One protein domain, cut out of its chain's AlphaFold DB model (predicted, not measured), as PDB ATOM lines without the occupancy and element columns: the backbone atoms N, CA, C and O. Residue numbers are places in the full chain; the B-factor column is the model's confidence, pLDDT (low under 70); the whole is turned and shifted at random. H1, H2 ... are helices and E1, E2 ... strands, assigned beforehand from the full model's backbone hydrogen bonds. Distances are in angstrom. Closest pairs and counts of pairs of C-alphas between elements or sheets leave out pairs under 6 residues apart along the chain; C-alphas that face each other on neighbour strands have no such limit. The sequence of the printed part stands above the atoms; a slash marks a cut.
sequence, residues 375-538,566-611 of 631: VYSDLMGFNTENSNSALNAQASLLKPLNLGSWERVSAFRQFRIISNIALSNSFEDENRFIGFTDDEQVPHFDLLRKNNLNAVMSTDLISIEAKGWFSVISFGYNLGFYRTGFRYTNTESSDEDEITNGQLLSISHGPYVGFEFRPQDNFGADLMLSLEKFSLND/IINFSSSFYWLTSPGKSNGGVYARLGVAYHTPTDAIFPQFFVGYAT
ATOM      1  N   VAL A 375     -41.667  19.319  43.818       82.19
ATOM      2  CA  VAL A 375     -42.546  19.557  44.962       82.19
ATOM      3  C   VAL A 375     -41.811  19.061  46.195       82.19
ATOM      4  O   VAL A 375     -41.378  17.908  46.223       82.19
ATOM      5  N   TYR A 376     -41.604  19.932  47.177       79.12
ATOM      6  CA  TYR A 376     -40.801  19.626  48.358       79.12
ATOM      7  C   TYR A 376     -41.388  20.228  49.625       79.12
ATOM      8  O   TYR A 376     -42.088  21.238  49.590       79.12
ATOM      9  N   SER A 377     -41.055  19.600  50.746       71.50
ATOM     10  CA  SER A 377     -41.399  20.054  52.085       71.50
ATOM     11  C   SER A 377     -40.158  20.507  52.841       71.50
ATOM     12  O   SER A 377     -39.075  19.942  52.651       71.50
ATOM     13  N   ASP A 378     -40.312  21.505  53.711       68.50
ATOM     14  CA  ASP A 378     -39.321  21.767  54.758       68.50
ATOM     15  C   ASP A 378     -39.383  20.623  55.776       68.50
ATOM     16  O   ASP A 378     -40.400  20.429  56.438       68.50
ATOM     17  N   LEU A 379     -38.322  19.817  55.842       62.25
ATOM     18  CA  LEU A 379     -38.322  18.583  56.633       62.25
ATOM     19  C   LEU A 379     -38.052  18.832  58.120       62.25
ATOM     20  O   LEU A 379     -38.454  18.025  58.953       62.25
ATOM     21  N   MET A 380     -37.359  19.923  58.455       58.97
ATOM     22  CA  MET A 380     -36.984  20.232  59.840       58.97
ATOM     23  C   MET A 380     -37.849  21.332  60.448       58.97
ATOM     24  O   MET A 380     -37.710  21.618  61.635       58.97
ATOM     25  N   GLY A 381     -38.727  21.952  59.651       56.25
ATOM     26  CA  GLY A 381     -39.554  23.063  60.104       56.25
ATOM     27  C   GLY A 381     -38.711  24.228  60.611       56.25
ATOM     28  O   GLY A 381     -39.167  24.981  61.460       56.25
ATOM     29  N   PHE A 382     -37.473  24.381  60.118       53.19
ATOM     30  CA  PHE A 382     -36.604  25.503  60.494       53.19
ATOM     31  C   PHE A 382     -37.196  26.851  60.073       53.19
ATOM     32  O   PHE A 382     -36.766  27.906  60.532       53.19
ATOM     33  N   ASN A 383     -38.202  26.798  59.212       53.22
ATOM     34  CA  ASN A 383     -38.943  27.917  58.697       53.22
ATOM     35  C   ASN A 383     -40.248  28.161  59.488       53.22
ATOM     36  O   ASN A 383     -41.309  28.285  58.885       53.22
ATOM     37  N   THR A 384     -40.200  28.213  60.828       49.06
ATOM     38  CA  THR A 384     -41.396  28.442  61.675       49.06
ATOM     39  C   THR A 384     -42.010  29.837  61.524       49.06
ATOM     40  O   THR A 384     -43.180  30.016  61.834       49.06
ATOM     41  N   GLU A 385     -41.230  30.823  61.066       46.69
ATOM     42  CA  GLU A 385     -41.646  32.234  60.932       46.69
ATOM     43  C   GLU A 385     -41.883  32.687  59.486       46.69
ATOM     44  O   GLU A 385     -42.230  33.841  59.226       46.69
ATOM     45  N   ASN A 386     -41.649  31.806  58.521       45.00
ATOM     46  CA  ASN A 386     -41.985  32.095  57.144       45.00
ATOM     47  C   ASN A 386     -43.351  31.509  56.873       45.00
ATOM     48  O   ASN A 386     -43.604  30.329  57.117       45.00
ATOM     49  N   SER A 387     -44.177  32.347  56.272       41.31
ATOM     50  CA  SER A 387     -45.352  31.954  55.532       41.31
ATOM     51  C   SER A 387     -45.125  30.633  54.827       41.31
ATOM     52  O   SER A 387     -45.911  29.730  55.033       41.31
ATOM     53  N   ASN A 388     -44.048  30.505  54.045       42.72
ATOM     54  CA  ASN A 388     -43.869  29.486  53.019       42.72
ATOM     55  C   ASN A 388     -43.712  28.055  53.537       42.72
ATOM     56  O   ASN A 388     -42.618  27.489  53.593       42.72
ATOM     57  N   SER A 389     -44.885  27.478  53.765       45.53
ATOM     58  CA  SER A 389     -45.358  26.154  53.408       45.53
ATOM     59  C   SER A 389     -44.503  24.961  53.817       45.53
ATOM     60  O   SER A 389     -43.404  24.735  53.309       45.53
ATOM     61  N   ALA A 390     -45.161  24.045  54.527       54.38
ATOM     62  CA  ALA A 390     -44.821  22.628  54.499       54.38
ATOM     63  C   ALA A 390     -44.761  22.057  53.063       54.38
ATOM     64  O   ALA A 390     -44.218  20.977  52.879       54.38
ATOM     65  N   LEU A 391     -45.299  22.754  52.048       62.69
ATOM     66  CA  LEU A 391     -45.297  22.348  50.642       62.69
ATOM     67  C   LEU A 391     -44.957  23.499  49.674       62.69
ATOM     68  O   LEU A 391     -45.811  24.310  49.307       62.69
ATOM     69  N   ASN A 392     -43.719  23.509  49.191       74.25
ATOM     70  CA  ASN A 392     -43.232  24.431  48.172       74.25
ATOM     71  C   ASN A 392     -43.187  23.749  46.798       74.25
ATOM     72  O   ASN A 392     -42.877  22.558  46.680       74.25
ATOM     73  N   ALA A 393     -43.428  24.525  45.742       81.75
ATOM     74  CA  ALA A 393     -43.123  24.125  44.375       81.75
ATOM     75  C   ALA A 393     -41.959  24.939  43.820       81.75
ATOM     76  O   ALA A 393     -41.937  26.165  43.908       81.75
ATOM     77  N   GLN A 394     -41.012  24.252  43.187       86.00
ATOM     78  CA  GLN A 394     -39.944  24.859  42.410       86.00
ATOM     79  C   GLN A 394     -40.062  24.469  40.949       86.00
ATOM     80  O   GLN A 394     -40.095  23.290  40.608       86.00
ATOM     81  N   ALA A 395     -39.999  25.461  40.080       86.75
ATOM     82  CA  ALA A 395     -39.706  25.291  38.673       86.75
ATOM     83  C   ALA A 395     -38.230  25.630  38.439       86.75
ATOM     84  O   ALA A 395     -37.778  26.724  38.769       86.75
ATOM     85  N   SER A 396     -37.456  24.709  37.871       87.50
ATOM     86  CA  SER A 396     -36.059  24.945  37.514       87.50
ATOM     87  C   SER A 396     -35.821  24.650  36.042       87.50
ATOM     88  O   SER A 396     -36.165  23.585  35.546       87.50
ATOM     89  N   LEU A 397     -35.199  25.592  35.342       89.25
ATOM     90  CA  LEU A 397     -34.717  25.432  33.977       89.25
ATOM     91  C   LEU A 397     -33.193  25.521  34.000       89.25
ATOM     92  O   LEU A 397     -32.653  26.544  34.412       89.25
ATOM     93  N   LEU A 398     -32.500  24.493  33.513       88.81
ATOM     94  CA  LEU A 398     -31.046  24.518  33.326       88.81
ATOM     95  C   LEU A 398     -30.731  24.263  31.858       88.81
ATOM     96  O   LEU A 398     -30.879  23.144  31.368       88.81
ATOM     97  N   LYS A 399     -30.270  25.302  31.158       88.56
ATOM     98  CA  LYS A 399     -29.916  25.240  29.740       88.56
ATOM     99  C   LYS A 399     -28.392  25.322  29.564       88.56
ATOM    100  O   LYS A 399     -27.821  26.402  29.731       88.56
ATOM    101  N   PRO A 400     -27.720  24.227  29.171       86.38
ATOM    102  CA  PRO A 400     -26.297  24.243  28.863       86.38
ATOM    103  C   PRO A 400     -26.055  24.901  27.498       86.38
ATOM    104  O   PRO A 400     -26.499  24.408  26.461       86.38
ATOM    105  N   LEU A 401     -25.338  26.023  27.499       84.56
ATOM    106  CA  LEU A 401     -24.996  26.809  26.309       84.56
ATOM    107  C   LEU A 401     -23.589  26.470  25.806       84.56
ATOM    108  O   LEU A 401     -23.358  26.319  24.605       84.56
ATOM    109  N   ASN A 402     -22.656  26.332  26.749       82.69
ATOM    110  CA  ASN A 402     -21.238  26.104  26.546       82.69
ATOM    111  C   ASN A 402     -20.643  27.086  25.530       82.69
ATOM    112  O   ASN A 402     -20.047  26.600  24.590       82.69
ATOM    113  N   LEU A 403     -20.787  28.416  25.586       79.75
ATOM    114  CA  LEU A 403     -20.244  29.290  24.513       79.75
ATOM    115  C   LEU A 403     -18.726  29.507  24.655       79.75
ATOM    116  O   LEU A 403     -18.257  29.977  25.670       79.75
ATOM    117  N   GLY A 404     -17.919  29.215  23.631       75.00
ATOM    118  CA  GLY A 404     -16.464  29.427  23.734       75.00
ATOM    119  C   GLY A 404     -15.784  28.500  24.755       75.00
ATOM    120  O   GLY A 404     -15.404  28.903  25.847       75.00
ATOM    121  N   SER A 405     -15.620  27.230  24.386       73.38
ATOM    122  CA  SER A 405     -14.880  26.237  25.176       73.38
ATOM    123  C   SER A 405     -13.443  26.152  24.687       73.38
ATOM    124  O   SER A 405     -13.205  26.052  23.478       73.38
ATOM    125  N   TRP A 406     -12.498  26.168  25.617       80.75
ATOM    126  CA  TRP A 406     -11.070  25.939  25.447       80.75
ATOM    127  C   TRP A 406     -10.636  24.826  26.396       80.75
ATOM    128  O   TRP A 406     -10.276  25.092  27.539       80.75
ATOM    129  N   GLU A 407     -10.677  23.584  25.904       83.56
ATOM    130  CA  GLU A 407     -10.335  22.393  26.695       83.56
ATOM    131  C   GLU A 407     -11.138  22.368  28.009       83.56
ATOM    132  O   GLU A 407     -12.364  22.286  27.965       83.56
ATOM    133  N   ARG A 408     -10.464  22.503  29.159       89.50
ATOM    134  CA  ARG A 408     -11.077  22.512  30.494       89.50
ATOM    135  C   ARG A 408     -11.867  23.785  30.800       89.50
ATOM    136  O   ARG A 408     -12.707  23.765  31.686       89.50
ATOM    137  N   VAL A 409     -11.624  24.889  30.098       90.38
ATOM    138  CA  VAL A 409     -12.276  26.177  30.374       90.38
ATOM    139  C   VAL A 409     -13.450  26.386  29.424       90.38
ATOM    140  O   VAL A 409     -13.338  26.136  28.227       90.38
ATOM    141  N   SER A 410     -14.591  26.860  29.913       88.62
ATOM    142  CA  SER A 410     -15.709  27.285  29.058       88.62
ATOM    143  C   SER A 410     -16.270  28.619  29.522       88.62
ATOM    144  O   SER A 410     -16.575  28.771  30.703       88.62
ATOM    145  N   ALA A 411     -16.427  29.564  28.597       89.00
ATOM    146  CA  ALA A 411     -17.218  30.764  28.847       89.00
ATOM    147  C   ALA A 411     -18.719  30.445  28.722       89.00
ATOM    148  O   ALA A 411     -19.089  29.425  28.132       89.00
ATOM    149  N   PHE A 412     -19.576  31.285  29.315       89.56
ATOM    150  CA  PHE A 412     -21.043  31.218  29.203       89.56
ATOM    151  C   PHE A 412     -21.569  29.779  29.172       89.56
ATOM    152  O   PHE A 412     -22.135  29.320  28.171       89.56
ATOM    153  N   ARG A 413     -21.245  29.008  30.219       89.44
ATOM    154  CA  ARG A 413     -21.408  27.547  30.193       89.44
ATOM    155  C   ARG A 413     -22.874  27.155  30.213       89.44
ATOM    156  O   ARG A 413     -23.296  26.293  29.447       89.44
ATOM    157  N   GLN A 414     -23.657  27.791  31.062       90.81
ATOM    158  CA  GLN A 414     -25.074  27.509  31.194       90.81
ATOM    159  C   GLN A 414     -25.818  28.745  31.666       90.81
ATOM    160  O   GLN A 414     -25.239  29.683  32.217       90.81
ATOM    161  N   PHE A 415     -27.120  28.682  31.450       92.50
ATOM    162  CA  PHE A 415     -28.097  29.608  31.973       92.50
ATOM    163  C   PHE A 415     -29.090  28.820  32.823       92.50
ATOM    164  O   PHE A 415     -29.566  27.761  32.396       92.50
ATOM    165  N   ARG A 416     -29.382  29.314  34.023       92.12
ATOM    166  CA  ARG A 416     -30.236  28.638  34.996       92.12
ATOM    167  C   ARG A 416     -31.280  29.615  35.531       92.12
ATOM    168  O   ARG A 416     -30.935  30.698  35.992       92.12
ATOM    169  N   ILE A 417     -32.546  29.213  35.476       92.31
ATOM    170  CA  ILE A 417     -33.666  29.902  36.124       92.31
ATOM    171  C   ILE A 417     -34.216  28.971  37.195       92.31
ATOM    172  O   ILE A 417     -34.417  27.782  36.947       92.31
ATOM    173  N   ILE A 418     -34.464  29.508  38.380       90.12
ATOM    174  CA  ILE A 418     -35.151  28.828  39.470       90.12
ATOM    175  C   ILE A 418     -36.284  29.744  39.909       90.12
ATOM    176  O   ILE A 418     -36.034  30.898  40.213       90.12
ATOM    177  N   SER A 419     -37.511  29.245  39.945       88.00
ATOM    178  CA  SER A 419     -38.661  29.938  40.521       88.00
ATOM    179  C   SER A 419     -39.242  29.069  41.620       88.00
ATOM    180  O   SER A 419     -39.486  27.889  41.379       88.00
ATOM    181  N   ASN A 420     -39.431  29.625  42.810       84.38
ATOM    182  CA  ASN A 420     -40.092  28.970  43.928       84.38
ATOM    183  C   ASN A 420     -41.382  29.706  44.259       84.38
ATOM    184  O   ASN A 420     -41.405  30.935  44.336       84.38
ATOM    185  N   ILE A 421     -42.439  28.933  44.475       80.50
ATOM    186  CA  ILE A 421     -43.758  29.414  44.859       80.50
ATOM    187  C   ILE A 421     -44.213  28.566  46.043       80.50
ATOM    188  O   ILE A 421     -44.198  27.333  45.968       80.50
ATOM    189  N   ALA A 422     -44.649  29.217  47.115       73.81
ATOM    190  CA  ALA A 422     -45.335  28.520  48.193       73.81
ATOM    191  C   ALA A 422     -46.761  28.161  47.766       73.81
ATOM    192  O   ALA A 422     -47.533  29.034  47.367       73.81
ATOM    193  N   LEU A 423     -47.100  26.868  47.820       65.88
ATOM    194  CA  LEU A 423     -48.392  26.360  47.345       65.88
ATOM    195  C   LEU A 423     -49.466  26.324  48.438       65.88
ATOM    196  O   LEU A 423     -50.649  26.439  48.131       65.88
ATOM    197  N   SER A 424     -49.084  26.138  49.702       56.84
ATOM    198  CA  SER A 424     -50.031  26.088  50.817       56.84
ATOM    199  C   SER A 424     -49.336  26.350  52.145       56.84
ATOM    200  O   SER A 424     -48.431  25.615  52.536       56.84
ATOM    201  N   ASN A 425     -49.799  27.372  52.857       42.88
ATOM    202  CA  ASN A 425     -49.411  27.635  54.241       42.88
ATOM    203  C   ASN A 425     -50.543  27.152  55.140       42.88
ATOM    204  O   ASN A 425     -51.690  27.127  54.690       42.88
ATOM    205  N   SER A 426     -50.199  26.779  56.369       41.66
ATOM    206  CA  SER A 426     -51.106  26.359  57.438       41.66
ATOM    207  C   SER A 426     -52.389  27.201  57.545       41.66
ATOM    208  O   SER A 426     -52.513  28.282  56.973       41.66
ATOM    209  N   PHE A 427     -53.355  26.697  58.313       39.59
ATOM    210  CA  PHE A 427     -54.679  27.279  58.572       39.59
ATOM    211  C   PHE A 427     -54.697  28.733  59.115       39.59
ATOM    212  O   PHE A 427     -55.779  29.273  59.323       39.59
ATOM    213  N   GLU A 428     -53.543  29.379  59.314       50.94
ATOM    214  CA  GLU A 428     -53.401  30.726  59.876       50.94
ATOM    215  C   GLU A 428     -52.890  31.718  58.819       50.94
ATOM    216  O   GLU A 428     -51.787  31.600  58.279       50.94
ATOM    217  N   ASP A 429     -53.716  32.719  58.516       54.94
ATOM    218  CA  ASP A 429     -53.451  33.766  57.522       54.94
ATOM    219  C   ASP A 429     -52.387  34.785  57.991       54.94
ATOM    220  O   ASP A 429     -51.794  35.493  57.181       54.94
ATOM    221  N   GLU A 430     -52.087  34.828  59.293       56.22
ATOM    222  CA  GLU A 430     -51.175  35.802  59.915       56.22
ATOM    223  C   GLU A 430     -49.702  35.580  59.554       56.22
ATOM    224  O   GLU A 430     -48.961  36.537  59.341       56.22
ATOM    225  N   ASN A 431     -49.283  34.330  59.346       57.12
ATOM    226  CA  ASN A 431     -47.896  34.026  58.994       57.12
ATOM    227  C   ASN A 431     -47.552  34.386  57.540       57.12
ATOM    228  O   ASN A 431     -46.389  34.294  57.158       57.12
ATOM    229  N   ARG A 432     -48.531  34.789  56.708       62.00
ATOM    230  CA  ARG A 432     -48.368  35.081  55.265       62.00
ATOM    231  C   ARG A 432     -47.788  36.446  54.927       62.00
ATOM    232  O   ARG A 432     -47.407  36.680  53.777       62.00
ATOM    233  N   PHE A 433     -47.744  37.331  55.908       74.62
ATOM    234  CA  PHE A 433     -47.446  38.733  55.705       74.62
ATOM    235  C   PHE A 433     -46.353  39.186  56.673       74.62
ATOM    236  O   PHE A 433     -46.210  38.672  57.783       74.62
ATOM    237  N   ILE A 434     -45.577  40.183  56.265       78.62
ATOM    238  CA  ILE A 434     -44.891  41.044  57.222       78.62
ATOM    239  C   ILE A 434     -45.983  41.871  57.910       78.62
ATOM    240  O   ILE A 434     -46.536  42.773  57.284       78.62
ATOM    241  N   GLY A 435     -46.336  41.506  59.142       81.25
ATOM    242  CA  GLY A 435     -47.216  42.292  60.003       81.25
ATOM    243  C   GLY A 435     -46.429  43.402  60.692       81.25
ATOM    244  O   GLY A 435     -45.364  43.105  61.230       81.25
ATOM    245  N   PHE A 436     -46.924  44.637  60.637       81.62
ATOM    246  CA  PHE A 436     -46.379  45.766  61.395       81.62
ATOM    247  C   PHE A 436     -47.454  46.837  61.644       81.62
ATOM    248  O   PHE A 436     -48.431  46.934  60.891       81.62
ATOM    249  N   THR A 437     -47.281  47.620  62.708       83.69
ATOM    250  CA  THR A 437     -48.133  48.764  63.087       83.69
ATOM    251  C   THR A 437     -47.419  50.104  62.869       83.69
ATOM    252  O   THR A 437     -46.290  50.144  62.382       83.69
ATOM    253  N   ASP A 438     -48.068  51.220  63.214       74.88
ATOM    254  CA  ASP A 438     -47.553  52.578  62.988       74.88
ATOM    255  C   ASP A 438     -46.170  52.881  63.576       74.88
ATOM    256  O   ASP A 438     -45.433  53.683  62.988       74.88
ATOM    257  N   ASP A 439     -45.848  52.247  64.705       74.88
ATOM    258  CA  ASP A 439     -44.635  52.466  65.499       74.88
ATOM    259  C   ASP A 439     -43.573  51.371  65.285       74.88
ATOM    260  O   ASP A 439     -42.486  51.422  65.870       74.88
ATOM    261  N   GLU A 440     -43.868  50.363  64.461       79.62
ATOM    262  CA  GLU A 440     -42.990  49.218  64.235       79.62
ATOM    263  C   GLU A 440     -42.166  49.379  62.956       79.62
ATOM    264  O   GLU A 440     -42.682  49.652  61.875       79.62
ATOM    265  N   GLN A 441     -40.857  49.152  63.070       78.12
ATOM    266  CA  GLN A 441     -39.967  49.115  61.914       78.12
ATOM    267  C   GLN A 441     -39.826  47.692  61.379       78.12
ATOM    268  O   GLN A 441     -39.725  46.725  62.137       78.12
ATOM    269  N   VAL A 442     -39.729  47.570  60.058       81.56
ATOM    270  CA  VAL A 442     -39.583  46.285  59.376       81.56
ATOM    271  C   VAL A 442     -38.102  45.993  59.110       81.56
ATOM    272  O   VAL A 442     -37.436  46.756  58.398       81.56
ATOM    273  N   PRO A 443     -37.553  44.864  59.598       81.62
ATOM    274  CA  PRO A 443     -36.207  44.446  59.233       81.62
ATOM    275  C   PRO A 443     -36.103  44.182  57.729       81.62
ATOM    276  O   PRO A 443     -36.853  43.380  57.172       81.62
ATOM    277  N   HIS A 444     -35.113  44.771  57.053       81.81
ATOM    278  CA  HIS A 444     -34.907  44.547  55.615       81.81
ATOM    279  C   HIS A 444     -34.749  43.053  55.251       81.81
ATOM    280  O   HIS A 444     -35.164  42.616  54.176       81.81
ATOM    281  N   PHE A 445     -34.193  42.243  56.158       84.69
ATOM    282  CA  PHE A 445     -34.027  40.804  55.954       84.69
ATOM    283  C   PHE A 445     -35.354  40.025  55.933       84.69
ATOM    284  O   PHE A 445     -35.432  38.973  55.293       84.69
ATOM    285  N   ASP A 446     -36.424  40.554  56.537       82.56
ATOM    286  CA  ASP A 446     -37.743  39.915  56.525       82.56
ATOM    287  C   ASP A 446     -38.377  39.911  55.132       82.56
ATOM    288  O   ASP A 446     -39.118  38.985  54.801       82.56
ATOM    289  N   LEU A 447     -37.996  40.849  54.258       82.12
ATOM    290  CA  LEU A 447     -38.381  40.812  52.846       82.12
ATOM    291  C   LEU A 447     -37.859  39.547  52.149       82.12
ATOM    292  O   LEU A 447     -38.517  39.044  51.240       82.12
ATOM    293  N   LEU A 448     -36.699  39.019  52.560       82.44
ATOM    294  CA  LEU A 448     -36.193  37.743  52.060       82.44
ATOM    295  C   LEU A 448     -36.812  36.567  52.820       82.44
ATOM    296  O   LEU A 448     -37.214  35.594  52.186       82.44
ATOM    297  N   ARG A 449     -36.908  36.636  54.152       80.44
ATOM    298  CA  ARG A 449     -37.409  35.517  54.964       80.44
ATOM    299  C   ARG A 449     -38.877  35.206  54.703       80.44
ATOM    300  O   ARG A 449     -39.196  34.032  54.620       80.44
ATOM    301  N   LYS A 450     -39.739  36.213  54.532       79.06
ATOM    302  CA  LYS A 450     -41.200  36.070  54.365       79.06
ATOM    303  C   LYS A 450     -41.661  36.193  52.905       79.06
ATOM    304  O   LYS A 450     -42.836  36.437  52.640       79.06
ATOM    305  N   ASN A 451     -40.749  36.061  51.933       79.94
ATOM    306  CA  ASN A 451     -41.138  36.071  50.518       79.94
ATOM    307  C   ASN A 451     -42.135  34.945  50.236       79.94
ATOM    308  O   ASN A 451     -41.983  33.879  50.803       79.94
ATOM    309  N   ASN A 452     -43.117  35.153  49.357       76.31
ATOM    310  CA  ASN A 452     -44.069  34.122  48.914       76.31
ATOM    311  C   ASN A 452     -43.768  33.586  47.508       76.31
ATOM    312  O   ASN A 452     -44.273  32.542  47.087       76.31
ATOM    313  N   LEU A 453     -42.943  34.322  46.769       81.94
ATOM    314  CA  LEU A 453     -42.405  33.932  45.484       81.94
ATOM    315  C   LEU A 453     -40.963  34.414  45.419       81.94
ATOM    316  O   LEU A 453     -40.669  35.572  45.728       81.94
ATOM    317  N   ASN A 454     -40.082  33.540  44.949       86.88
ATOM    318  CA  ASN A 454     -38.756  33.940  44.512       86.88
ATOM    319  C   ASN A 454     -38.502  33.440  43.090       86.88
ATOM    320  O   ASN A 454     -38.977  32.379  42.693       86.88
ATOM    321  N   ALA A 455     -37.762  34.214  42.310       90.19
ATOM    322  CA  ALA A 455     -37.308  33.830  40.987       90.19
ATOM    323  C   ALA A 455     -35.869  34.304  40.801       90.19
ATOM    324  O   ALA A 455     -35.595  35.497  40.808       90.19
ATOM    325  N   VAL A 456     -34.942  33.371  40.626       91.69
ATOM    326  CA  VAL A 456     -33.516  33.636  40.456       91.69
ATOM    327  C   VAL A 456     -33.084  33.206  39.064       91.69
ATOM    328  O   VAL A 456     -33.250  32.053  38.668       91.69
ATOM    329  N   MET A 457     -32.499  34.139  38.323       94.69
ATOM    330  CA  MET A 457     -31.812  33.897  37.064       94.69
ATOM    331  C   MET A 457     -30.307  33.942  37.299       94.69
ATOM    332  O   MET A 457     -29.797  34.811  37.998       94.69
ATOM    333  N   SER A 458     -29.585  33.008  36.700       94.31
ATOM    334  CA  SER A 458     -28.151  32.845  36.901       94.31
ATOM    335  C   SER A 458     -27.470  32.470  35.594       94.31
ATOM    336  O   SER A 458     -28.002  31.708  34.781       94.31
ATOM    337  N   THR A 459     -26.283  33.027  35.375       95.12
ATOM    338  CA  THR A 459     -25.454  32.705  34.212       95.12
ATOM    339  C   THR A 459     -24.031  32.405  34.651       95.12
ATOM    340  O   THR A 459     -23.418  33.180  35.385       95.12
ATOM    341  N   ASP A 460     -23.491  31.280  34.192       94.75
ATOM    342  CA  ASP A 460     -22.086  30.929  34.392       94.75
ATOM    343  C   ASP A 460     -21.252  31.753  33.411       94.75
ATOM    344  O   ASP A 460     -21.311  31.490  32.215       94.75
ATOM    345  N   LEU A 461     -20.462  32.722  33.861       94.19
ATOM    346  CA  LEU A 461     -19.632  33.535  32.967       94.19
ATOM    347  C   LEU A 461     -18.393  32.765  32.505       94.19
ATOM    348  O   LEU A 461     -18.079  32.744  31.314       94.19
ATOM    349  N   ILE A 462     -17.711  32.108  33.442       95.56
ATOM    350  CA  ILE A 462     -16.522  31.287  33.203       95.56
ATOM    351  C   ILE A 462     -16.652  30.016  34.029       95.56
ATOM    352  O   ILE A 462     -17.111  30.044  35.165       95.56
ATOM    353  N   SER A 463     -16.221  28.896  33.468       94.56
ATOM    354  CA  SER A 463     -16.206  27.611  34.154       94.56
ATOM    355  C   SER A 463     -14.930  26.839  33.861       94.56
ATOM    356  O   SER A 463     -14.342  26.985  32.785       94.56
ATOM    357  N   ILE A 464     -14.522  26.013  34.817       94.69
ATOM    358  CA  ILE A 464     -13.366  25.128  34.752       94.69
ATOM    359  C   ILE A 464     -13.849  23.713  35.053       94.69
ATOM    360  O   ILE A 464     -14.442  23.446  36.094       94.69
ATOM    361  N   GLU A 465     -13.589  22.800  34.132       92.19
ATOM    362  CA  GLU A 465     -13.910  21.388  34.253       92.19
ATOM    363  C   GLU A 465     -12.736  20.622  34.873       92.19
ATOM    364  O   GLU A 465     -11.620  20.620  34.346       92.19
ATOM    365  N   ALA A 466     -13.008  19.938  35.979       90.81
ATOM    366  CA  ALA A 466     -12.102  19.035  36.668       90.81
ATOM    367  C   ALA A 466     -12.646  17.604  36.556       90.81
ATOM    368  O   ALA A 466     -13.221  17.044  37.490       90.81
ATOM    369  N   LYS A 467     -12.452  16.998  35.379       86.12
ATOM    370  CA  LYS A 467     -13.046  15.701  35.026       86.12
ATOM    371  C   LYS A 467     -12.698  14.570  36.004       86.12
ATOM    372  O   LYS A 467     -13.565  13.764  36.313       86.12
ATOM    373  N   GLY A 468     -11.474  14.546  36.538       81.62
ATOM    374  CA  GLY A 468     -11.047  13.543  37.529       81.62
ATOM    375  C   GLY A 468     -11.789  13.614  38.871       81.62
ATOM    376  O   GLY A 468     -11.873  12.616  39.571       81.62
ATOM    377  N   TRP A 469     -12.363  14.772  39.203       83.44
ATOM    378  CA  TRP A 469     -13.217  14.976  40.380       83.44
ATOM    379  C   TRP A 469     -14.703  14.963  40.014       83.44
ATOM    380  O   TRP A 469     -15.555  15.276  40.843       83.44
ATOM    381  N   PHE A 470     -15.005  14.654  38.748       86.06
ATOM    382  CA  PHE A 470     -16.329  14.753  38.154       86.06
ATOM    383  C   PHE A 470     -16.997  16.103  38.414       86.06
ATOM    384  O   PHE A 470     -18.212  16.166  38.601       86.06
ATOM    385  N   SER A 471     -16.201  17.174  38.469       90.62
ATOM    386  CA  SER A 471     -16.671  18.474  38.919       90.62
ATOM    387  C   SER A 471     -16.488  19.573  37.882       90.62
ATOM    388  O   SER A 471     -15.571  19.554  37.056       90.62
ATOM    389  N   VAL A 472     -17.387  20.551  37.921       92.69
ATOM    390  CA  VAL A 472     -17.265  21.811  37.191       92.69
ATOM    391  C   VAL A 472     -17.358  22.946  38.193       92.69
ATOM    392  O   VAL A 472     -18.318  23.030  38.951       92.69
ATOM    393  N   ILE A 473     -16.351  23.812  38.185       95.88
ATOM    394  CA  ILE A 473     -16.310  25.026  38.994       95.88
ATOM    395  C   ILE A 473     -16.742  26.175  38.098       95.88
ATOM    396  O   ILE A 473     -16.147  26.379  37.040       95.88
ATOM    397  N   SER A 474     -17.748  26.925  38.510       96.06
ATOM    398  CA  SER A 474     -18.327  28.021  37.746       96.06
ATOM    399  C   SER A 474     -18.260  29.319  38.525       96.06
ATOM    400  O   SER A 474     -18.568  29.363  39.709       96.06
ATOM    401  N   PHE A 475     -17.905  30.387  37.827       96.69
ATOM    402  CA  PHE A 475     -17.976  31.760  38.300       96.69
ATOM    403  C   PHE A 475     -19.041  32.463  37.480       96.69
ATOM    404  O   PHE A 475     -18.992  32.450  36.244       96.69
ATOM    405  N   GLY A 476     -20.014  33.059  38.150       95.88
ATOM    406  CA  GLY A 476     -21.174  33.612  37.476       95.88
ATOM    407  C   GLY A 476     -21.772  34.807  38.184       95.88
ATOM    408  O   GLY A 476     -21.192  35.366  39.114       95.88
ATOM    409  N   TYR A 477     -22.943  35.196  37.693       95.00
ATOM    410  CA  TYR A 477     -23.734  36.286  38.239       95.00
ATOM    411  C   TYR A 477     -25.198  35.873  38.374       95.00
ATOM    412  O   TYR A 477     -25.738  35.220  37.472       95.00
ATOM    413  N   ASN A 478     -25.812  36.266  39.486       94.19
ATOM    414  CA  ASN A 478     -27.204  36.019  39.834       94.19
ATOM    415  C   ASN A 478     -28.008  37.319  39.793       94.19
ATOM    416  O   ASN A 478     -27.507  38.384  40.153       94.19
ATOM    417  N   LEU A 479     -29.269  37.197  39.394       94.31
ATOM    418  CA  LEU A 479     -30.314  38.203  39.518       94.31
ATOM    419  C   LEU A 479     -31.541  37.518  40.128       94.31
ATOM    420  O   LEU A 479     -32.129  36.635  39.509       94.31
ATOM    421  N   GLY A 480     -31.897  37.898  41.345       92.06
ATOM    422  CA  GLY A 480     -33.062  37.431  42.078       92.06
ATOM    423  C   GLY A 480     -34.185  38.459  42.071       92.06
ATOM    424  O   GLY A 480     -33.957  39.662  42.153       92.06
ATOM    425  N   PHE A 481     -35.409  37.967  42.008       92.44
ATOM    426  CA  PHE A 481     -36.642  38.708  42.192       92.44
ATOM    427  C   PHE A 481     -37.435  38.038  43.307       92.44
ATOM    428  O   PHE A 481     -37.561  36.813  43.332       92.44
ATOM    429  N   TYR A 482     -37.971  38.842  44.210       88.00
ATOM    430  CA  TYR A 482     -38.697  38.386  45.382       88.00
ATOM    431  C   TYR A 482     -39.985  39.181  45.496       88.00
ATOM    432  O   TYR A 482     -39.995  40.397  45.299       88.00
ATOM    433  N   ARG A 483     -41.059  38.478  45.831       86.75
ATOM    434  CA  ARG A 483     -42.338  39.079  46.179       86.75
ATOM    435  C   ARG A 483     -42.675  38.695  47.606       86.75
ATOM    436  O   ARG A 483     -42.601  37.516  47.950       86.75
ATOM    437  N   THR A 484     -43.081  39.676  48.393       84.56
ATOM    438  CA  THR A 484     -43.375  39.501  49.816       84.56
ATOM    439  C   THR A 484     -44.702  40.163  50.142       84.56
ATOM    440  O   THR A 484     -44.967  41.266  49.673       84.56
ATOM    441  N   GLY A 485     -45.567  39.475  50.884       82.62
ATOM    442  CA  GLY A 485     -46.813  40.062  51.374       82.62
ATOM    443  C   GLY A 485     -46.549  40.931  52.600       82.62
ATOM    444  O   GLY A 485     -45.702  40.584  53.421       82.62
ATOM    445  N   PHE A 486     -47.289  42.025  52.753       84.50
ATOM    446  CA  PHE A 486     -47.318  42.796  53.996       84.50
ATOM    447  C   PHE A 486     -48.752  43.038  54.476       84.50
ATOM    448  O   PHE A 486     -49.688  43.034  53.670       84.50
ATOM    449  N   ARG A 487     -48.888  43.240  55.786       85.62
ATOM    450  CA  ARG A 487     -50.121  43.579  56.492       85.62
ATOM    451  C   ARG A 487     -49.801  44.710  57.458       85.62
ATOM    452  O   ARG A 487     -49.122  44.505  58.456       85.62
ATOM    453  N   TYR A 488     -50.278  45.891  57.125       84.88
ATOM    454  CA  TYR A 488     -50.134  47.079  57.940       84.88
ATOM    455  C   TYR A 488     -51.423  47.301  58.729       84.88
ATOM    456  O   TYR A 488     -52.504  47.249  58.139       84.88
ATOM    457  N   THR A 489     -51.308  47.513  60.037       85.31
ATOM    458  CA  THR A 489     -52.455  47.788  60.914       85.31
ATOM    459  C   THR A 489     -52.314  49.193  61.473       85.31
ATOM    460  O   THR A 489     -51.367  49.468  62.206       85.31
ATOM    461  N   ASN A 490     -53.240  50.071  61.096       81.00
ATOM    462  CA  ASN A 490     -53.318  51.431  61.611       81.00
ATOM    463  C   ASN A 490     -54.104  51.419  62.926       81.00
ATOM    464  O   ASN A 490     -55.289  51.077  62.930       81.00
ATOM    465  N   THR A 491     -53.441  51.782  64.022       71.19
ATOM    466  CA  THR A 491     -54.033  51.822  65.366       71.19
ATOM    467  C   THR A 491     -54.322  53.270  65.759       71.19
ATOM    468  O   THR A 491     -53.748  53.801  66.712       71.19
ATOM    469  N   GLU A 492     -55.172  53.956  64.995       65.62
ATOM    470  CA  GLU A 492     -55.693  55.266  65.396       65.62
ATOM    471  C   GLU A 492     -56.783  55.121  66.475       65.62
ATOM    472  O   GLU A 492     -57.441  54.096  66.600       65.62
ATOM    473  N   SER A 493     -56.976  56.166  67.284       56.59
ATOM    474  CA  SER A 493     -57.783  56.214  68.519       56.59
ATOM    475  C   SER A 493     -59.311  55.994  68.386       56.59
ATOM    476  O   SER A 493     -60.066  56.428  69.257       56.59
ATOM    477  N   SER A 494     -59.786  55.379  67.306       59.06
ATOM    478  CA  SER A 494     -61.174  54.940  67.107       59.06
ATOM    479  C   SER A 494     -61.273  53.420  67.246       59.06
ATOM    480  O   SER A 494     -60.354  52.721  66.857       59.06
ATOM    481  N   ASP A 495     -62.389  52.910  67.773       57.66
ATOM    482  CA  ASP A 495     -62.584  51.508  68.199       57.66
ATOM    483  C   ASP A 495     -62.451  50.408  67.100       57.66
ATOM    484  O   ASP A 495     -62.758  49.248  67.373       57.66
ATOM    485  N   GLU A 496     -62.000  50.724  65.879       62.47
ATOM    486  CA  GLU A 496     -61.773  49.758  64.791       62.47
ATOM    487  C   GLU A 496     -60.397  49.959  64.127       62.47
ATOM    488  O   GLU A 496     -60.111  51.025  63.583       62.47
ATOM    489  N   ASP A 497     -59.573  48.904  64.137       74.12
ATOM    490  CA  ASP A 497     -58.270  48.856  63.463       74.12
ATOM    491  C   ASP A 497     -58.443  48.809  61.932       74.12
ATOM    492  O   ASP A 497     -59.132  47.933  61.394       74.12
ATOM    493  N   GLU A 498     -57.767  49.699  61.196       78.88
ATOM    494  CA  GLU A 498     -57.748  49.650  59.729       78.88
ATOM    495  C   GLU A 498     -56.587  48.770  59.240       78.88
ATOM    496  O   GLU A 498     -55.409  49.085  59.425       78.88
ATOM    497  N   ILE A 499     -56.917  47.652  58.584       81.50
ATOM    498  CA  ILE A 499     -55.937  46.682  58.080       81.50
ATOM    499  C   ILE A 499     -55.723  46.870  56.575       81.50
ATOM    500  O   ILE A 499     -56.606  46.587  55.761       81.50
ATOM    501  N   THR A 500     -54.506  47.249  56.184       82.38
ATOM    502  CA  THR A 500     -54.073  47.338  54.784       82.38
ATOM    503  C   THR A 500     -53.183  46.154  54.412       82.38
ATOM    504  O   THR A 500     -52.092  45.981  54.952       82.38
ATOM    505  N   ASN A 501     -53.611  45.351  53.434       82.94
ATOM    506  CA  ASN A 501     -52.809  44.258  52.879       82.94
ATOM    507  C   ASN A 501     -52.239  44.633  51.507       82.94
ATOM    508  O   ASN A 501     -52.935  45.215  50.674       82.94
ATOM    509  N   GLY A 502     -51.010  44.209  51.221       81.38
ATOM    510  CA  GLY A 502     -50.423  44.393  49.897       81.38
ATOM    511  C   GLY A 502     -49.209  43.512  49.624       81.38
ATOM    512  O   GLY A 502     -48.968  42.506  50.296       81.38
ATOM    513  N   GLN A 503     -48.468  43.865  48.574       84.50
ATOM    514  CA  GLN A 503     -47.289  43.135  48.113       84.50
ATOM    515  C   GLN A 503     -46.130  44.096  47.864       84.50
ATOM    516  O   GLN A 503     -46.340  45.208  47.395       84.50
ATOM    517  N   LEU A 504     -44.920  43.629  48.157       85.31
ATOM    518  CA  LEU A 504     -43.665  44.348  47.971       85.31
ATOM    519  C   LEU A 504     -42.751  43.553  47.054       85.31
ATOM    520  O   LEU A 504     -42.650  42.325  47.168       85.31
ATOM    521  N   LEU A 505     -42.071  44.268  46.161       88.50
ATOM    522  CA  LEU A 505     -41.120  43.691  45.219       88.50
ATOM    523  C   LEU A 505     -39.682  44.056  45.584       88.50
ATOM    524  O   LEU A 505     -39.309  45.231  45.642       88.50
ATOM    525  N   SER A 506     -38.849  43.032  45.738       88.94
ATOM    526  CA  SER A 506     -37.423  43.179  46.029       88.94
ATOM    527  C   SER A 506     -36.576  42.483  44.975       88.94
ATOM    528  O   SER A 506     -36.973  41.484  44.371       88.94
ATOM    529  N   ILE A 507     -35.380  43.017  44.750       91.06
ATOM    530  CA  ILE A 507     -34.417  42.487  43.786       91.06
ATOM    531  C   ILE A 507     -33.136  42.142  44.540       91.06
ATOM    532  O   ILE A 507     -32.681  42.927  45.371       91.06
ATOM    533  N   SER A 508     -32.548  40.982  44.247       90.75
ATOM    534  CA  SER A 508     -31.162  40.678  44.610       90.75
ATOM    535  C   SER A 508     -30.297  40.563  43.370       90.75
ATOM    536  O   SER A 508     -30.768  40.189  42.298       90.75
ATOM    537  N   HIS A 509     -29.017  40.878  43.483       93.44
ATOM    538  CA  HIS A 509     -28.066  40.581  42.426       93.44
ATOM    539  C   HIS A 509     -26.653  40.451  42.981       93.44
ATOM    540  O   HIS A 509     -26.313  41.066  43.992       93.44
ATOM    541  N   GLY A 510     -25.803  39.681  42.309       93.06
ATOM    542  CA  GLY A 510     -24.409  39.570  42.721       93.06
ATOM    543  C   GLY A 510     -23.661  38.381  42.130       93.06
ATOM    544  O   GLY A 510     -24.257  37.534  41.458       93.06
ATOM    545  N   PRO A 511     -22.333  38.329  42.318       95.31
ATOM    546  CA  PRO A 511     -21.531  37.213  41.852       95.31
ATOM    547  C   PRO A 511     -21.814  35.939  42.650       95.31
ATOM    548  O   PRO A 511     -22.167  35.972  43.831       95.31
ATOM    549  N   TYR A 512     -21.562  34.799  42.014       95.25
ATOM    550  CA  TYR A 512     -21.558  33.512  42.694       95.25
ATOM    551  C   TYR A 512     -20.428  32.610  42.208       95.25
ATOM    552  O   TYR A 512     -19.921  32.741  41.087       95.25
ATOM    553  N   VAL A 513     -20.076  31.655  43.064       96.56
ATOM    554  CA  VAL A 513     -19.236  30.508  42.743       96.56
ATOM    555  C   VAL A 513     -20.073  29.247  42.904       96.56
ATOM    556  O   VAL A 513     -20.697  29.030  43.940       96.56
ATOM    557  N   GLY A 514     -20.109  28.429  41.858       95.25
ATOM    558  CA  GLY A 514     -20.822  27.161  41.816       95.25
ATOM    559  C   GLY A 514     -19.865  25.986  41.649       95.25
ATOM    560  O   GLY A 514     -18.906  26.073  40.887       95.25
ATOM    561  N   PHE A 515     -20.144  24.876  42.318       95.12
ATOM    562  CA  PHE A 515     -19.465  23.598  42.141       95.12
ATOM    563  C   PHE A 515     -20.509  22.554  41.769       95.12
ATOM    564  O   PHE A 515     -21.383  22.236  42.568       95.12
ATOM    565  N   GLU A 516     -20.424  22.007  40.565       92.81
ATOM    566  CA  GLU A 516     -21.314  20.943  40.109       92.81
ATOM    567  C   GLU A 516     -20.564  19.622  40.096       92.81
ATOM    568  O   GLU A 516     -19.617  19.476  39.333       92.81
ATOM    569  N   PHE A 517     -20.998  18.656  40.898       90.38
ATOM    570  CA  PHE A 517     -20.448  17.305  40.972       90.38
ATOM    571  C   PHE A 517     -21.373  16.315  40.266       90.38
ATOM    572  O   PHE A 517     -22.576  16.270  40.538       90.38
ATOM    573  N   ARG A 518     -20.815  15.514  39.357       85.50
ATOM    574  CA  ARG A 518     -21.522  14.518  38.533       85.50
ATOM    575  C   ARG A 518     -20.767  13.177  38.523       85.50
ATOM    576  O   ARG A 518     -20.306  12.761  37.461       85.50
ATOM    577  N   PRO A 519     -20.578  12.531  39.691       66.25
ATOM    578  CA  PRO A 519     -19.644  11.420  39.856       66.25
ATOM    579  C   PRO A 519     -19.971  10.179  39.023       66.25
ATOM    580  O   PRO A 519     -19.055   9.658  38.402       66.25
ATOM    581  N   GLN A 520     -21.230   9.724  38.968       62.72
ATOM    582  CA  GLN A 520     -21.685   8.560  38.183       62.72
ATOM    583  C   GLN A 520     -23.204   8.620  37.927       62.72
ATOM    584  O   GLN A 520     -23.874   9.555  38.375       62.72
ATOM    585  N   ASP A 521     -23.743   7.646  37.185       67.50
ATOM    586  CA  ASP A 521     -25.174   7.533  36.896       67.50
ATOM    587  C   ASP A 521     -26.010   7.627  38.167       67.50
ATOM    588  O   ASP A 521     -25.742   6.946  39.156       67.50
ATOM    589  N   ASN A 522     -27.084   8.413  38.103       76.00
ATOM    590  CA  ASN A 522     -28.140   8.478  39.120       76.00
ATOM    591  C   ASN A 522     -27.889   9.369  40.339       76.00
ATOM    592  O   ASN A 522     -28.827   9.532  41.119       76.00
ATOM    593  N   PHE A 523     -26.725  10.016  40.460       86.81
ATOM    594  CA  PHE A 523     -26.492  11.049  41.473       86.81
ATOM    595  C   PHE A 523     -25.858  12.325  40.906       86.81
ATOM    596  O   PHE A 523     -24.998  12.289  40.025       86.81
ATOM    597  N   GLY A 524     -26.252  13.467  41.461       89.38
ATOM    598  CA  GLY A 524     -25.600  14.751  41.240       89.38
ATOM    599  C   GLY A 524     -25.667  15.621  42.487       89.38
ATOM    600  O   GLY A 524     -26.584  15.489  43.298       89.38
ATOM    601  N   ALA A 525     -24.716  16.543  42.614       92.56
ATOM    602  CA  ALA A 525     -24.736  17.564  43.652       92.56
ATOM    603  C   ALA A 525     -24.286  18.921  43.102       92.56
ATOM    604  O   ALA A 525     -23.366  18.983  42.289       92.56
ATOM    605  N   ASP A 526     -24.913  19.999  43.558       93.00
ATOM    606  CA  ASP A 526     -24.535  21.378  43.263       93.00
ATOM    607  C   ASP A 526     -24.278  22.112  44.574       93.00
ATOM    608  O   ASP A 526     -25.155  22.140  45.432       93.00
ATOM    609  N   LEU A 527     -23.119  22.743  44.715       94.38
ATOM    610  CA  LEU A 527     -22.843  23.711  45.775       94.38
ATOM    611  C   LEU A 527     -22.811  25.104  45.158       94.38
ATOM    612  O   LEU A 527     -22.215  25.290  44.102       94.38
ATOM    613  N   MET A 528     -23.418  26.085  45.805       94.62
ATOM    614  CA  MET A 528     -23.410  27.475  45.371       94.62
ATOM    615  C   MET A 528     -23.137  28.374  46.566       94.62
ATOM    616  O   MET A 528     -23.774  28.230  47.605       94.62
ATOM    617  N   LEU A 529     -22.218  29.313  46.386       95.31
ATOM    618  CA  LEU A 529     -21.967  30.425  47.291       95.31
ATOM    619  C   LEU A 529     -22.162  31.721  46.503       95.31
ATOM    620  O   LEU A 529     -21.485  31.915  45.492       95.31
ATOM    621  N   SER A 530     -23.053  32.600  46.945       93.81
ATOM    622  CA  SER A 530     -23.273  33.915  46.342       93.81
ATOM    623  C   SER A 530     -23.129  35.039  47.360       93.81
ATOM    624  O   SER A 530     -23.446  34.890  48.541       93.81
ATOM    625  N   LEU A 531     -22.618  36.169  46.872       93.31
ATOM    626  CA  LEU A 531     -22.576  37.440  47.590       93.31
ATOM    627  C   LEU A 531     -23.568  38.356  46.894       93.31
ATOM    628  O   LEU A 531     -23.366  38.697  45.730       93.31
ATOM    629  N   GLU A 532     -24.652  38.714  47.566       90.25
ATOM    630  CA  GLU A 532     -25.777  39.401  46.946       90.25
ATOM    631  C   GLU A 532     -26.022  40.755  47.605       90.25
ATOM    632  O   GLU A 532     -25.992  40.905  48.830       90.25
ATOM    633  N   LYS A 533     -26.295  41.752  46.764       89.75
ATOM    634  CA  LYS A 533     -26.952  42.982  47.175       89.75
ATOM    635  C   LYS A 533     -28.445  42.796  46.967       89.75
ATOM    636  O   LYS A 533     -28.901  42.649  45.837       89.75
ATOM    637  N   PHE A 534     -29.181  42.791  48.061       87.56
ATOM    638  CA  PHE A 534     -30.628  42.731  48.118       87.56
ATOM    639  C   PHE A 534     -31.174  44.116  48.450       87.56
ATOM    640  O   PHE A 534     -30.611  44.819  49.290       87.56
ATOM    641  N   SER A 535     -32.235  44.530  47.773       84.19
ATOM    642  CA  SER A 535     -32.857  45.832  47.999       84.19
ATOM    643  C   SER A 535     -34.334  45.807  47.641       84.19
ATOM    644  O   SER A 535     -34.714  45.211  46.625       84.19
ATOM    645  N   LEU A 536     -35.144  46.527  48.418       83.75
ATOM    646  CA  LEU A 536     -36.508  46.870  48.027       83.75
ATOM    647  C   LEU A 536     -36.476  47.708  46.739       83.75
ATOM    648  O   LEU A 536     -35.766  48.713  46.655       83.75
ATOM    649  N   ASN A 537     -37.254  47.303  45.737       80.88
ATOM    650  CA  ASN A 537     -37.375  48.028  44.472       80.88
ATOM    651  C   ASN A 537     -38.711  48.782  44.343       80.88
ATOM    652  O   ASN A 537     -38.885  49.576  43.421       80.88
ATOM    653  N   ASP A 538     -39.638  48.562  45.272       77.12
ATOM    654  CA  ASP A 538     -40.968  49.160  45.252       77.12
ATOM    655  C   ASP A 538     -41.003  50.595  45.807       77.12
ATOM    656  O   ASP A 538     -40.066  51.035  46.485       77.12
ATOM    657  N   ILE A 566     -26.180  40.216  51.749       88.31
ATOM    658  CA  ILE A 566     -26.544  38.810  51.906       88.31
ATOM    659  C   ILE A 566     -25.400  37.916  51.429       88.31
ATOM    660  O   ILE A 566     -24.885  38.074  50.322       88.31
ATOM    661  N   ILE A 567     -25.042  36.937  52.255       91.62
ATOM    662  CA  ILE A 567     -24.235  35.783  51.858       91.62
ATOM    663  C   ILE A 567     -25.174  34.588  51.797       91.62
ATOM    664  O   ILE A 567     -25.799  34.240  52.796       91.62
ATOM    665  N   ASN A 568     -25.287  33.960  50.633       91.81
ATOM    666  CA  ASN A 568     -26.155  32.807  50.446       91.81
ATOM    667  C   ASN A 568     -25.316  31.582  50.090       91.81
ATOM    668  O   ASN A 568     -24.520  31.596  49.150       91.81
ATOM    669  N   PHE A 569     -25.496  30.512  50.853       93.31
ATOM    670  CA  PHE A 569     -24.916  29.212  50.581       93.31
ATOM    671  C   PHE A 569     -26.037  28.213  50.327       93.31
ATOM    672  O   PHE A 569     -26.996  28.135  51.086       93.31
ATOM    673  N   SER A 570     -25.906  27.405  49.279       92.25
ATOM    674  CA  SER A 570     -26.829  26.305  49.027       92.25
ATOM    675  C   SER A 570     -26.110  25.069  48.510       92.25
ATOM    676  O   SER A 570     -25.140  25.143  47.763       92.25
ATOM    677  N   SER A 571     -26.615  23.914  48.912       94.19
ATOM    678  CA  SER A 571     -26.170  22.591  48.521       94.19
ATOM    679  C   SER A 571     -27.395  21.802  48.081       94.19
ATOM    680  O   SER A 571     -28.291  21.544  48.878       94.19
ATOM    681  N   SER A 572     -27.485  21.488  46.794       92.62
ATOM    682  CA  SER A 572     -28.587  20.730  46.202       92.62
ATOM    683  C   SER A 572     -28.109  19.348  45.782       92.62
ATOM    684  O   SER A 572     -27.103  19.229  45.092       92.62
ATOM    685  N   PHE A 573     -28.855  18.316  46.145       92.62
ATOM    686  CA  PHE A 573     -28.588  16.915  45.856       92.62
ATOM    687  C   PHE A 573     -29.722  16.334  45.017       92.62
ATOM    688  O   PHE A 573     -30.900  16.619  45.250       92.62
ATOM    689  N   TYR A 574     -29.358  15.506  44.044       91.19
ATOM    690  CA  TYR A 574     -30.276  14.932  43.070       91.19
ATOM    691  C   TYR A 574     -30.033  13.428  42.975       91.19
ATOM    692  O   TYR A 574     -28.913  13.013  42.680       91.19
ATOM    693  N   TRP A 575     -31.076  12.621  43.162       89.62
ATOM    694  CA  TRP A 575     -31.007  11.163  43.041       89.62
ATOM    695  C   TRP A 575     -32.132  10.624  42.163       89.62
ATOM    696  O   TRP A 575     -33.301  10.852  42.454       89.62
ATOM    697  N   LEU A 576     -31.813   9.855  41.121       85.81
ATOM    698  CA  LEU A 576     -32.835   9.152  40.332       85.81
ATOM    699  C   LEU A 576     -33.365   7.939  41.111       85.81
ATOM    700  O   LEU A 576     -32.594   7.064  41.495       85.81
ATOM    701  N   THR A 577     -34.685   7.847  41.303       77.75
ATOM    702  CA  THR A 577     -35.323   6.748  42.064       77.75
ATOM    703  C   THR A 577     -35.437   5.451  41.270       77.75
ATOM    704  O   THR A 577     -35.504   4.365  41.838       77.75
ATOM    705  N   SER A 578     -35.490   5.535  39.940       73.31
ATOM    706  CA  SER A 578     -35.534   4.368  39.053       73.31
ATOM    707  C   SER A 578     -34.737   4.629  37.776       73.31
ATOM    708  O   SER A 578     -35.317   4.971  36.732       73.31
ATOM    709  N   PRO A 579     -33.406   4.459  37.855       62.69
ATOM    710  CA  PRO A 579     -32.505   4.510  36.708       62.69
ATOM    711  C   PRO A 579     -33.042   3.620  35.581       62.69
ATOM    712  O   PRO A 579     -33.400   2.470  35.802       62.69
ATOM    713  N   GLY A 580     -33.199   4.160  34.373       62.19
ATOM    714  CA  GLY A 580     -33.732   3.411  33.221       62.19
ATOM    715  C   GLY A 580     -35.257   3.455  33.012       62.19
ATOM    716  O   GLY A 580     -35.685   3.482  31.857       62.19
ATOM    717  N   LYS A 581     -36.083   3.634  34.060       66.25
ATOM    718  CA  LYS A 581     -37.563   3.715  33.935       66.25
ATOM    719  C   LYS A 581     -38.122   5.133  34.079       66.25
ATOM    720  O   LYS A 581     -38.796   5.600  33.164       66.25
ATOM    721  N   SER A 582     -37.693   5.893  35.089       71.38
ATOM    722  CA  SER A 582     -38.174   7.265  35.341       71.38
ATOM    723  C   SER A 582     -37.145   8.350  34.986       71.38
ATOM    724  O   SER A 582     -35.942   8.088  34.965       71.38
ATOM    725  N   ASN A 583     -37.631   9.554  34.664       78.00
ATOM    726  CA  ASN A 583     -36.832  10.789  34.632       78.00
ATOM    727  C   ASN A 583     -36.828  11.506  35.988       78.00
ATOM    728  O   ASN A 583     -35.979  12.365  36.207       78.00
ATOM    729  N   GLY A 584     -37.776  11.181  36.865       84.88
ATOM    730  CA  GLY A 584     -37.922  11.809  38.167       84.88
ATOM    731  C   GLY A 584     -37.091  11.143  39.255       84.88
ATOM    732  O   GLY A 584     -36.495  10.076  39.064       84.88
ATOM    733  N   GLY A 585     -37.054  11.786  40.414       88.75
ATOM    734  CA  GLY A 585     -36.315  11.284  41.556       88.75
ATOM    735  C   GLY A 585     -36.373  12.187  42.780       88.75
ATOM    736  O   GLY A 585     -37.199  13.090  42.865       88.75
ATOM    737  N   VAL A 586     -35.495  11.922  43.737       89.50
ATOM    738  CA  VAL A 586     -35.389  12.685  44.979       89.50
ATOM    739  C   VAL A 586     -34.566  13.946  44.743       89.50
ATOM    740  O   VAL A 586     -33.506  13.916  44.112       89.50
ATOM    741  N   TYR A 587     -35.062  15.049  45.287       90.50
ATOM    742  CA  TYR A 587     -34.370  16.321  45.388       90.50
ATOM    743  C   TYR A 587     -34.224  16.696  46.858       90.50
ATOM    744  O   TYR A 587     -35.209  16.684  47.592       90.50
ATOM    745  N   ALA A 588     -33.017  17.059  47.278       90.62
ATOM    746  CA  ALA A 588     -32.779  17.623  48.600       90.62
ATOM    747  C   ALA A 588     -31.955  18.905  48.482       90.62
ATOM    748  O   ALA A 588     -31.015  18.963  47.696       90.62
ATOM    749  N   ARG A 589     -32.278  19.933  49.263       88.25
ATOM    750  CA  ARG A 589     -31.509  21.176  49.351       88.25
ATOM    751  C   ARG A 589     -31.241  21.510  50.807       88.25
ATOM    752  O   ARG A 589     -32.169  21.609  51.594       88.25
ATOM    753  N   LEU A 590     -29.981  21.764  51.117       89.88
ATOM    754  CA  LEU A 590     -29.541  22.473  52.311       89.88
ATOM    755  C   LEU A 590     -29.157  23.889  51.895       89.88
ATOM    756  O   LEU A 590     -28.510  24.068  50.868       89.88
ATOM    757  N   GLY A 591     -29.543  24.900  52.655       88.31
ATOM    758  CA  GLY A 591     -29.201  26.278  52.351       88.31
ATOM    759  C   GLY A 591     -29.147  27.148  53.590       88.31
ATOM    760  O   GLY A 591     -29.656  26.781  54.643       88.31
ATOM    761  N   VAL A 592     -28.499  28.296  53.462       89.25
ATOM    762  CA  VAL A 592     -28.472  29.330  54.487       89.25
ATOM    763  C   VAL A 592     -28.274  30.689  53.829       89.25
ATOM    764  O   VAL A 592     -27.365  30.860  53.018       89.25
ATOM    765  N   ALA A 593     -29.115  31.653  54.191       89.69
ATOM    766  CA  ALA A 593     -28.875  33.063  53.917       89.69
ATOM    767  C   ALA A 593     -28.416  33.750  55.206       89.69
ATOM    768  O   ALA A 593     -29.035  33.582  56.254       89.69
ATOM    769  N   TYR A 594     -27.333  34.510  55.132       89.69
ATOM    770  CA  TYR A 594     -26.783  35.288  56.236       89.69
ATOM    771  C   TYR A 594     -26.828  36.773  55.880       89.69
ATOM    772  O   TYR A 594     -26.315  37.175  54.833       89.69
ATOM    773  N   HIS A 595     -27.457  37.570  56.737       88.94
ATOM    774  CA  HIS A 595     -27.575  39.014  56.593       88.94
ATOM    775  C   HIS A 595     -26.388  39.685  57.278       88.94
ATOM    776  O   HIS A 595     -26.315  39.743  58.503       88.94
ATOM    777  N   THR A 596     -25.449  40.199  56.488       84.56
ATOM    778  CA  THR A 596     -24.194  40.747  57.023       84.56
ATOM    779  C   THR A 596     -24.371  41.957  57.949       84.56
ATOM    780  O   THR A 596     -23.553  42.109  58.850       84.56
ATOM    781  N   PRO A 597     -25.380  42.842  57.788       81.94
ATOM    782  CA  PRO A 597     -25.507  43.991  58.682       81.94
ATOM    783  C   PRO A 597     -25.979  43.653  60.101       81.94
ATOM    784  O   PRO A 597     -25.503  44.267  61.062       81.94
ATOM    785  N   THR A 598     -26.900  42.689  60.221       81.25
ATOM    786  CA  THR A 598     -27.583  42.339  61.482       81.25
ATOM    787  C   THR A 598     -27.145  41.002  62.067       81.25
ATOM    788  O   THR A 598     -27.679  40.588  63.091       81.25
ATOM    789  N   ASP A 599     -26.238  40.291  61.397       84.25
ATOM    790  CA  ASP A 599     -25.817  38.929  61.732       84.25
ATOM    791  C   ASP A 599     -26.954  37.887  61.739       84.25
ATOM    792  O   ASP A 599     -26.799  36.778  62.256       84.25
ATOM    793  N   ALA A 600     -28.104  38.212  61.138       84.06
ATOM    794  CA  ALA A 600     -29.249  37.312  61.084       84.06
ATOM    795  C   ALA A 600     -28.991  36.134  60.132       84.06
ATOM    796  O   ALA A 600     -28.413  36.290  59.056       84.06
ATOM    797  N   ILE A 601     -29.459  34.948  60.514       84.75
ATOM    798  CA  ILE A 601     -29.273  33.704  59.762       84.75
ATOM    799  C   ILE A 601     -30.638  33.117  59.416       84.75
ATOM    800  O   ILE A 601     -31.544  33.080  60.244       84.75
ATOM    801  N   PHE A 602     -30.766  32.615  58.193       83.06
ATOM    802  CA  PHE A 602     -31.963  31.960  57.689       83.06
ATOM    803  C   PHE A 602     -31.612  30.607  57.052       83.06
ATOM    804  O   PHE A 602     -31.267  30.559  55.866       83.06
ATOM    805  N   PRO A 603     -31.626  29.510  57.832       82.81
ATOM    806  CA  PRO A 603     -31.338  28.172  57.332       82.81
ATOM    807  C   PRO A 603     -32.525  27.595  56.550       82.81
ATOM    808  O   PRO A 603     -33.682  27.926  56.788       82.81
ATOM    809  N   GLN A 604     -32.230  26.695  55.619       78.62
ATOM    810  CA  GLN A 604     -33.194  26.057  54.733       78.62
ATOM    811  C   GLN A 604     -32.860  24.574  54.592       78.62
ATOM    812  O   GLN A 604     -31.738  24.225  54.217       78.62
ATOM    813  N   PHE A 605     -33.832  23.694  54.837       83.62
ATOM    814  CA  PHE A 605     -33.683  22.277  54.526       83.62
ATOM    815  C   PHE A 605     -34.930  21.707  53.865       83.62
ATOM    816  O   PHE A 605     -35.967  21.509  54.484       83.62
ATOM    817  N   PHE A 606     -34.800  21.405  52.584       82.25
ATOM    818  CA  PHE A 606     -35.904  21.001  51.736       82.25
ATOM    819  C   PHE A 606     -35.665  19.610  51.180       82.25
ATOM    820  O   PHE A 606     -34.583  19.332  50.666       82.25
ATOM    821  N   VAL A 607     -36.682  18.755  51.222       85.50
ATOM    822  CA  VAL A 607     -36.641  17.429  50.597       85.50
ATOM    823  C   VAL A 607     -37.939  17.197  49.841       85.50
ATOM    824  O   VAL A 607     -39.021  17.523  50.324       85.50
ATOM    825  N   GLY A 608     -37.843  16.656  48.633       86.56
ATOM    826  CA  GLY A 608     -39.010  16.435  47.797       86.56
ATOM    827  C   GLY A 608     -38.759  15.579  46.573       86.56
ATOM    828  O   GLY A 608     -37.704  14.962  46.408       86.56
ATOM    829  N   TYR A 609     -39.761  15.562  45.701       87.38
ATOM    830  CA  TYR A 609     -39.746  14.815  44.455       87.38
ATOM    831  C   TYR A 609     -39.602  15.760  43.263       87.38
ATOM    832  O   TYR A 609     -40.370  16.706  43.100       87.38
ATOM    833  N   ALA A 610     -38.617  15.475  42.418       87.69
ATOM    834  CA  ALA A 610     -38.369  16.134  41.148       87.69
ATOM    835  C   ALA A 610     -38.950  15.301  40.002       87.69
ATOM    836  O   ALA A 610     -38.694  14.100  39.911       87.69
ATOM    837  N   THR A 611     -39.690  15.929  39.093       85.12
ATOM    838  CA  THR A 611     -40.337  15.243  37.965       85.12
ATOM    839  C   THR A 611     -39.365  14.915  36.834       85.12
ATOM    840  O   THR A 611     -39.571  13.935  36.115       85.12
TER     841      THR A 611
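This is residues 375 to 538 and 566 to 611 of the 631 residues of an uncharacterized protein of Flagellimonas aquimarina (UniProt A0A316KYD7). Ten antiparallel strands make a closed, slanted barrel, and at one end the long hairpin of E7 and E8 runs on past E6 and E9 as an arm, with short E5 beside it. The four-residue helices H1 and H2 lie near that end, and E3 lies near the opposite end. The printed part has 210 residues with two named helices and twelve named strands, in the order E1 E2 E3 E4 H1 E5 H2 E6 E7 E8 E9 E10 E11 E12, and is mostly strand. The whole is compact, with a radius of gyration of the C-alphas of 19.6 A and spans of 72 by 35 by 26 A.

E7, residues 471 to 490, and E8, residues 498 to 517, form a hairpin, with N 480 and O 508 within hydrogen-bond range at 2.7 A. E6, residues 451 to 466, is antiparallel to E7, with N 457 and O 479 at 2.8 A. E9, residues 523 to 536, is antiparallel to E8, with N 513 and O 529 at 2.8 A. E6 to E9 are a meander, each strand the antiparallel neighbour of the one before, and so are E10, residues 566 to 576, E11, residues 585 to 595, and E12, residues 600 to 610. E9 and E10 are antiparallel neighbours, with N 526 and O 572 within hydrogen-bond range at 2.8 A. E1, residues 375 to 378, is the antiparallel neighbour of E12, with N 377 and O 607 at 2.9 A, and forms a hairpin with E2, residues 391 to 400. E4, residues 414 to 424, is antiparallel to both E2 and E6. Outside the ring, E3, residues 409 to 411, is antiparallel to E6, with N 463 and O 410 at 2.8 A, and E5, residues 434 to 437, is parallel to E7, with N 487 and O 434 at 2.8 A. H1, residues 429 to 432, is inside the barrel at a height over the sheet of 5.4 A, over none of the strands. H2, residues 446 to 449, stands at the sheet's level. Both helices are too short for an O i to N i+4 pair; each has its one O i to N i+3 pair within range.

E1 begins at C-alpha 375 (-42.546, 19.557, 44.962). E7 measures 54.3 A from first to last C-alpha, ending at C-alpha 490 (-53.318, 51.431, 61.611), and E8 52.8 A. E9 measures 37.8 A and E6 36.4 A. E12 ends at C-alpha 610 (-38.369, 16.134, 41.148).

The C-alphas of Glu 407 and Asp 495, the two farthest apart, are 72.8 A apart. Residues 539 to 565 are not printed; C-alphas 538 and 566 are 19.0 A apart across the cut. The link from E1 to E2 is long. Mean pLDDT of the printed part is 81.4, and 35 residues are under 70, among them 378 to 391 and 423 to 432.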